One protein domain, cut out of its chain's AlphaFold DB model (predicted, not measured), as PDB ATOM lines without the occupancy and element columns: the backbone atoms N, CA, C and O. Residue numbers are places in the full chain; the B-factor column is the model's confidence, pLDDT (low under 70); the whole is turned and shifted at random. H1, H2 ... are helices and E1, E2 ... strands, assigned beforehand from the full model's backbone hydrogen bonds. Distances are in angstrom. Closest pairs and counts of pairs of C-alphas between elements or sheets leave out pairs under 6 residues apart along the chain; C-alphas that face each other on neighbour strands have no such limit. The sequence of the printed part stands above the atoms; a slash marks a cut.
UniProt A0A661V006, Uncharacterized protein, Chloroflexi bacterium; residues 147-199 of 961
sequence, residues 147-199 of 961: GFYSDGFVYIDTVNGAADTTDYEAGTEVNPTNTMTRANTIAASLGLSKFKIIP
ATOM      1  N   GLY A 147      27.612  33.220 -14.502       56.84
ATOM      2  CA  GLY A 147      27.132  32.726 -13.217       56.84
ATOM      3  C   GLY A 147      28.285  32.193 -12.356       56.84
ATOM      4  O   GLY A 147      29.395  31.938 -12.831       56.84
ATOM      5  N   PHE A 148      28.032  32.035 -11.060       71.06
ATOM      6  CA  PHE A 148      28.942  31.297 -10.184       71.06
ATOM      7  C   PHE A 148      28.756  29.782 -10.391       71.06
ATOM      8  O   PHE A 148      27.913  29.342 -11.169       71.06
ATOM      9  N   TYR A 149      29.500  28.972  -9.637       88.62
ATOM     10  CA  TYR A 149      29.103  27.597  -9.329       88.62
ATOM     11  C   TYR A 149      27.760  27.642  -8.583       88.62
ATOM     12  O   TYR A 149      27.743  27.783  -7.357       88.62
ATOM     13  N   SER A 150      26.647  27.656  -9.327       89.31
ATOM     14  CA  SER A 150      25.315  27.935  -8.778       89.31
ATOM     15  C   SER A 150      24.986  26.945  -7.665       89.31
ATOM     16  O   SER A 150      25.342  25.774  -7.759       89.31
ATOM     17  N   ASP A 151      24.438  27.440  -6.555       91.81
ATOM     18  CA  ASP A 151      24.206  26.704  -5.301       91.81
ATOM     19  C   ASP A 151      25.396  25.867  -4.768       91.81
ATOM     20  O   ASP A 151      25.224  25.001  -3.903       91.81
ATOM     21  N   GLY A 152      26.623  26.141  -5.231       94.50
ATOM     22  CA  GLY A 152      27.852  25.415  -4.897       94.50
ATOM     23  C   GLY A 152      28.148  24.185  -5.766       94.50
ATOM     24  O   GLY A 152      28.996  23.382  -5.379       94.50
ATOM     25  N   PHE A 153      27.465  24.003  -6.901       97.44
ATOM     26  CA  PHE A 153      27.649  22.861  -7.803       97.44
ATOM     27  C   PHE A 153      28.794  23.047  -8.807       97.44
ATOM     28  O   PHE A 153      28.852  24.048  -9.519       97.44
ATOM     29  N   VAL A 154      29.643  22.022  -8.953       97.56
ATOM     30  CA  VAL A 154      30.525  21.849 -10.120       97.56
ATOM     31  C   VAL A 154      29.777  21.068 -11.203       97.56
ATOM     32  O   VAL A 154      29.355  19.932 -10.985       97.56
ATOM     33  N   TYR A 155      29.605  21.668 -12.374       97.62
ATOM     34  CA  TYR A 155      28.808  21.125 -13.472       97.62
ATOM     35  C   TYR A 155      29.629  20.179 -14.358       97.62
ATOM     36  O   TYR A 155      30.770  20.482 -14.731       97.62
ATOM     37  N   ILE A 156      29.037  19.037 -14.720       98.38
ATOM     38  CA  ILE A 156      29.669  17.987 -15.527       98.38
ATOM     39  C   ILE A 156      28.784  17.630 -16.727       98.38
ATOM     40  O   ILE A 156      27.633  17.235 -16.556       98.38
ATOM     41  N   ASP A 157      29.354  17.715 -17.930       98.25
ATOM     42  CA  ASP A 157      28.763  17.250 -19.190       98.25
ATOM     43  C   ASP A 157      29.809  16.409 -19.925       98.25
ATOM     44  O   ASP A 157      30.761  16.942 -20.500       98.25
ATOM     45  N   THR A 158      29.660  15.084 -19.916       98.12
ATOM     46  CA  THR A 158      30.635  14.186 -20.566       98.12
ATOM     47  C   THR A 158      30.464  14.083 -22.085       98.12
ATOM     48  O   THR A 158      31.222  13.353 -22.723       98.12
ATOM     49  N   VAL A 159      29.473  14.763 -22.663       97.62
ATOM     50  CA  VAL A 159      29.166  14.781 -24.100       97.62
ATOM     51  C   VAL A 159      29.703  16.061 -24.746       97.62
ATOM     52  O   VAL A 159      30.445  15.973 -25.724       97.62
ATOM     53  N   ASN A 160      29.386  17.234 -24.186       97.38
ATOM     54  CA  ASN A 160      29.734  18.545 -24.762       97.38
ATOM     55  C   ASN A 160      30.706  19.377 -23.907       97.38
ATOM     56  O   ASN A 160      31.167  20.423 -24.363       97.38
ATOM     57  N   GLY A 161      31.020  18.948 -22.680       96.06
ATOM     58  CA  GLY A 161      31.795  19.745 -21.730       96.06
ATOM     59  C   GLY A 161      33.240  20.036 -22.153       96.06
ATOM     60  O   GLY A 161      33.866  19.317 -22.942       96.06
ATOM     61  N   ALA A 162      33.815  21.085 -21.571       94.25
ATOM     62  CA  ALA A 162      35.180  21.511 -21.829       94.25
ATOM     63  C   ALA A 162      36.236  20.616 -21.160       94.25
ATOM     64  O   ALA A 162      36.035  19.991 -20.117       94.25
ATOM     65  N   ALA A 163      37.419  20.595 -21.775       94.69
ATOM     66  CA  ALA A 163      38.572  19.798 -21.361       94.69
ATOM     67  C   ALA A 163      39.488  20.517 -20.341       94.69
ATOM     68  O   ALA A 163      40.696  20.261 -20.303       94.69
ATOM     69  N   ASP A 164      38.915  21.386 -19.510       91.62
ATOM     70  CA  ASP A 164      39.616  22.351 -18.652       91.62
ATOM     71  C   ASP A 164      39.379  22.079 -17.143       91.62
ATOM     72  O   ASP A 164      38.449  21.359 -16.762       91.62
ATOM     73  N   THR A 165      40.254  22.624 -16.297       94.69
ATOM     74  CA  THR A 165      40.247  22.575 -14.819       94.69
ATOM     75  C   THR A 165      40.466  23.953 -14.187       94.69
ATOM     76  O   THR A 165      40.821  24.034 -13.015       94.69
ATOM     77  N   THR A 166      40.366  25.034 -14.960       91.25
ATOM     78  CA  THR A 166      40.693  26.384 -14.494       91.25
ATOM     79  C   THR A 166      39.539  26.945 -13.663       91.25
ATOM     80  O   THR A 166      38.432  27.112 -14.169       91.25
ATOM     81  N   ASP A 167      39.799  27.217 -12.383       90.75
ATOM     82  CA  ASP A 167      38.792  27.691 -11.427       90.75
ATOM     83  C   ASP A 167      38.050  28.937 -11.941       90.75
ATOM     84  O   ASP A 167      38.667  29.867 -12.464       90.75
ATOM     85  N   TYR A 168      36.727  28.953 -11.765       86.19
ATOM     86  CA  TYR A 168      35.761  29.944 -12.269       86.19
ATOM     87  C   TYR A 168      35.627  30.030 -13.800       86.19
ATOM     88  O   TYR A 168      34.598  30.493 -14.280       86.19
ATOM     89  N   GLU A 169      36.598  29.537 -14.574       87.69
ATOM     90  CA  GLU A 169      36.479  29.403 -16.032       87.69
ATOM     91  C   GLU A 169      35.782  28.083 -16.424       87.69
ATOM     92  O   GLU A 169      35.050  28.054 -17.411       87.69
ATOM     93  N   ALA A 170      35.985  26.993 -15.671       93.12
ATOM     94  CA  ALA A 170      35.543  25.633 -16.001       93.12
ATOM     95  C   ALA A 170      34.711  24.959 -14.893       93.12
ATOM     96  O   ALA A 170      34.902  25.207 -13.700       93.12
ATOM     97  N   GLY A 171      33.811  24.052 -15.285       94.69
ATOM     98  CA  GLY A 171      32.880  23.382 -14.369       94.69
ATOM     99  C   GLY A 171      31.732  24.280 -13.897       94.69
ATOM    100  O   GLY A 171      31.098  23.974 -12.892       94.69
ATOM    101  N   THR A 172      31.487  25.392 -14.588       94.62
ATOM    102  CA  THR A 172      30.332  26.279 -14.390       94.62
ATOM    103  C   THR A 172      29.162  25.818 -15.262       94.62
ATOM    104  O   THR A 172      29.349  25.012 -16.171       94.62
ATOM    105  N   GLU A 173      27.955  26.333 -15.023       94.94
ATOM    106  CA  GLU A 173      26.754  25.955 -15.788       94.94
ATOM    107  C   GLU A 173      26.904  26.186 -17.301       94.94
ATOM    108  O   GLU A 173      26.515  25.342 -18.106       94.94
ATOM    109  N   VAL A 174      27.540  27.296 -17.690       93.50
ATOM    110  CA  VAL A 174      27.797  27.653 -19.097       93.50
ATOM    111  C   VAL A 174      29.056  27.006 -19.687       93.50
ATOM    112  O   VAL A 174      29.264  27.077 -20.897       93.50
ATOM    113  N   ASN A 175      29.913  26.400 -18.859       94.00
ATOM    114  CA  ASN A 175      31.131  25.714 -19.293       94.00
ATOM    115  C   ASN A 175      31.398  24.450 -18.445       94.00
ATOM    116  O   ASN A 175      32.402  24.383 -17.716       94.00
ATOM    117  N   PRO A 176      30.499  23.447 -18.494       97.00
ATOM    118  CA  PRO A 176      30.619  22.224 -17.706       97.00
ATOM    119  C   PRO A 176      31.878  21.449 -18.100       97.00
ATOM    120  O   PRO A 176      32.321  21.495 -19.247       97.00
ATOM    121  N   THR A 177      32.475  20.710 -17.164       97.44
ATOM    122  CA  THR A 177      33.687  19.923 -17.453       97.44
ATOM    123  C   THR A 177      33.343  18.508 -17.924       97.44
ATOM    124  O   THR A 177      32.349  17.930 -17.493       97.44
ATOM    125  N   ASN A 178      34.156  17.914 -18.799       97.44
ATOM    126  CA  ASN A 178      33.827  16.630 -19.440       97.44
ATOM    127  C   ASN A 178      34.306  15.354 -18.735       97.44
ATOM    128  O   ASN A 178      34.150  14.263 -19.280       97.44
ATOM    129  N   THR A 179      34.895  15.444 -17.539       97.62
ATOM    130  CA  THR A 179      35.313  14.245 -16.785       97.62
ATOM    131  C   THR A 179      35.233  14.447 -15.275       97.62
ATOM    132  O   THR A 179      35.569  15.516 -14.763       97.62
ATOM    133  N   MET A 180      34.905  13.374 -14.549       97.88
ATOM    134  CA  MET A 180      34.879  13.361 -13.081       97.88
ATOM    135  C   MET A 180      36.225  13.766 -12.458       97.88
ATOM    136  O   MET A 180      36.263  14.458 -11.448       97.88
ATOM    137  N   THR A 181      37.351  13.396 -13.079       97.88
ATOM    138  CA  THR A 181      38.696  13.771 -12.607       97.88
ATOM    139  C   THR A 181      38.925  15.286 -12.649       97.88
ATOM    140  O   THR A 181      39.505  15.845 -11.716       97.88
ATOM    141  N   ARG A 182      38.441  15.968 -13.697       97.88
ATOM    142  CA  ARG A 182      38.496  17.435 -13.793       97.88
ATOM    143  C   ARG A 182      37.561  18.090 -12.779       97.88
ATOM    144  O   ARG A 182      37.992  18.995 -12.070       97.88
ATOM    145  N   ALA A 183      36.340  17.575 -12.641       97.81
ATOM    146  CA  ALA A 183      35.372  18.063 -11.662       97.81
ATOM    147  C   ALA A 183      35.902  17.951 -10.222       97.81
ATOM    148  O   ALA A 183      35.878  18.938  -9.493       97.81
ATOM    149  N   ASN A 184      36.484  16.807  -9.840       97.88
ATOM    150  CA  ASN A 184      37.146  16.629  -8.543       97.88
ATOM    151  C   ASN A 184      38.332  17.593  -8.342       97.88
ATOM    152  O   ASN A 184      38.597  17.988  -7.211       97.88
ATOM    153  N   THR A 185      39.044  17.975  -9.408       97.69
ATOM    154  CA  THR A 185      40.158  18.941  -9.322       97.69
ATOM    155  C   THR A 185      39.642  20.340  -8.972       97.69
ATOM    156  O   THR A 185      40.135  20.949  -8.025       97.69
ATOM    157  N   ILE A 186      38.608  20.804  -9.681       96.19
ATOM    158  CA  ILE A 186      37.939  22.098  -9.445       96.19
ATOM    159  C   ILE A 186      37.297  22.119  -8.047       96.19
ATOM    160  O   ILE A 186      37.542  23.022  -7.249       96.19
ATOM    161  N   ALA A 187      36.537  21.075  -7.705       97.06
ATOM    162  CA  ALA A 187      35.874  20.942  -6.409       97.06
ATOM    163  C   ALA A 187      36.870  20.980  -5.236       97.06
ATOM    164  O   ALA A 187      36.643  21.691  -4.257       97.06
ATOM    165  N   ALA A 188      38.013  20.292  -5.356       97.19
ATOM    166  CA  ALA A 188      39.066  20.304  -4.342       97.19
ATOM    167  C   ALA A 188      39.810  21.650  -4.242       97.19
ATOM    168  O   ALA A 188      40.223  22.016  -3.142       97.19
ATOM    169  N   SER A 189      39.971  22.390  -5.348       96.44
ATOM    170  CA  SER A 189      40.563  23.741  -5.338       96.44
ATOM    171  C   SER A 189      39.667  24.742  -4.597       96.44
ATOM    172  O   SER A 189      40.140  25.563  -3.811       96.44
ATOM    173  N   LEU A 190      38.351  24.625  -4.802       94.06
ATOM    174  CA  LEU A 190      37.343  25.569  -4.313       94.06
ATOM    175  C   LEU A 190      36.684  25.175  -2.980       94.06
ATOM    176  O   LEU A 190      35.951  25.974  -2.403       94.06
ATOM    177  N   GLY A 191      36.928  23.959  -2.483       96.50
ATOM    178  CA  GLY A 191      36.288  23.429  -1.274       96.50
ATOM    179  C   GLY A 191      34.809  23.066  -1.458       96.50
ATOM    180  O   GLY A 191      34.053  23.082  -0.488       96.50
ATOM    181  N   LEU A 192      34.389  22.760  -2.689       96.50
ATOM    182  CA  LEU A 192      33.023  22.352  -3.025       96.50
ATOM    183  C   LEU A 192      32.859  20.829  -2.897       96.50
ATOM    184  O   LEU A 192      33.793  20.069  -3.143       96.50
ATOM    185  N   SER A 193      31.652  20.379  -2.545       97.94
ATOM    186  CA  SER A 193      31.299  18.953  -2.417       97.94
ATOM    187  C   SER A 193      30.070  18.540  -3.238       97.94
ATOM    188  O   SER A 193      29.604  17.408  -3.115       97.94
ATOM    189  N   LYS A 194      29.534  19.439  -4.073       98.25
ATOM    190  CA  LYS A 194      28.361  19.182  -4.911       98.25
ATOM    191  C   LYS A 194      28.722  19.131  -6.398       98.25
ATOM    192  O   LYS A 194      29.497  19.959  -6.878       98.25
ATOM    193  N   PHE A 195      28.076  18.237  -7.139       98.56
ATOM    194  CA  PHE A 195      28.216  18.070  -8.583       98.56
ATOM    195  C   PHE A 195      26.847  18.057  -9.265       98.56
ATOM    196  O   PHE A 195      25.959  17.324  -8.830       98.56
ATOM    197  N   LYS A 196      26.677  18.859 -10.322       98.44
ATOM    198  CA  LYS A 196      25.450  18.897 -11.134       98.44
ATOM    199  C   LYS A 196      25.730  18.215 -12.469       98.44
ATOM    200  O   LYS A 196      26.620  18.638 -13.207       98.44
ATOM    201  N   ILE A 197      25.019  17.135 -12.761       98.56
ATOM    202  CA  ILE A 197      25.268  16.284 -13.924       98.56
ATOM    203  C   ILE A 197      24.256  16.611 -15.023       98.56
ATOM    204  O   ILE A 197      23.045  16.493 -14.822       98.56
ATOM    205  N   ILE A 198      24.753  17.019 -16.192       98.19
ATOM    206  CA  ILE A 198      23.920  17.318 -17.361       98.19
ATOM    207  C   ILE A 198      23.321  16.011 -17.922       98.19
ATOM    208  O   ILE A 198      24.065  15.030 -18.065       98.19
ATOM    209  N   PRO A 199      22.010  15.969 -18.252       98.50
ATOM    210  CA  PRO A 199      21.344  14.773 -18.770       98.50
ATOM    211  C   PRO A 199      22.066  14.114 -19.949       98.50
ATOM    212  O   PRO A 199      22.654  14.783 -20.796       98.50
TER     213      PRO A 199
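What this domain is: This is residues 147 to 199 of the 961 residues of an uncharacterized protein of Chloroflexi bacterium (UniProt A0A661V006). With little regular structure, this is a small rounded body in which one helix, H1, packs over a sheet of two short parallel strands, E1 and E2, and a long loop, residues 157 to 179, leads from E1 to H1. The printed part has 53 residues, with E1, H1 and E2 in that order; the class is mixed, and named elements hold only 19 residues. It is compact, with a radius of gyration of the C-alphas of 9.1 A and spans of 25 by 18 by 16 A.

Where its parts are: E1, residues 153 to 156, begins at C-alpha 153 (27.649, 22.861, -7.803). H1, residues 180 to 190, is 15.2 A long. E2, residues 194 to 197, ends at C-alpha 197 (25.268, 16.284, -13.924).

How they stand to each other: E1 and E2 are parallel neighbours at 33 degrees; N 154 and O 194 are 2.9 A apart, within hydrogen-bond range. E1, H1 and E2 form a strand-helix-strand unit, two parallel strands joined through a helix, with a right-handed crossover. The closest C-alphas of E1 and H1, Val 154 and Ala 183, are 6.3 A apart; those of H1 and E2, Ala 183 and Phe 195, 7.8 A. In H1 every O i to N i+4 pair is within hydrogen-bond range.

The domain as a whole: The C-alphas farthest apart, Val 159 and Gly 191, are 25.4 A apart. The printed part has no cut. The link from E1 to H1 is long, that from H1 to E2 tight. Only residue 147 has pLDDT under 70.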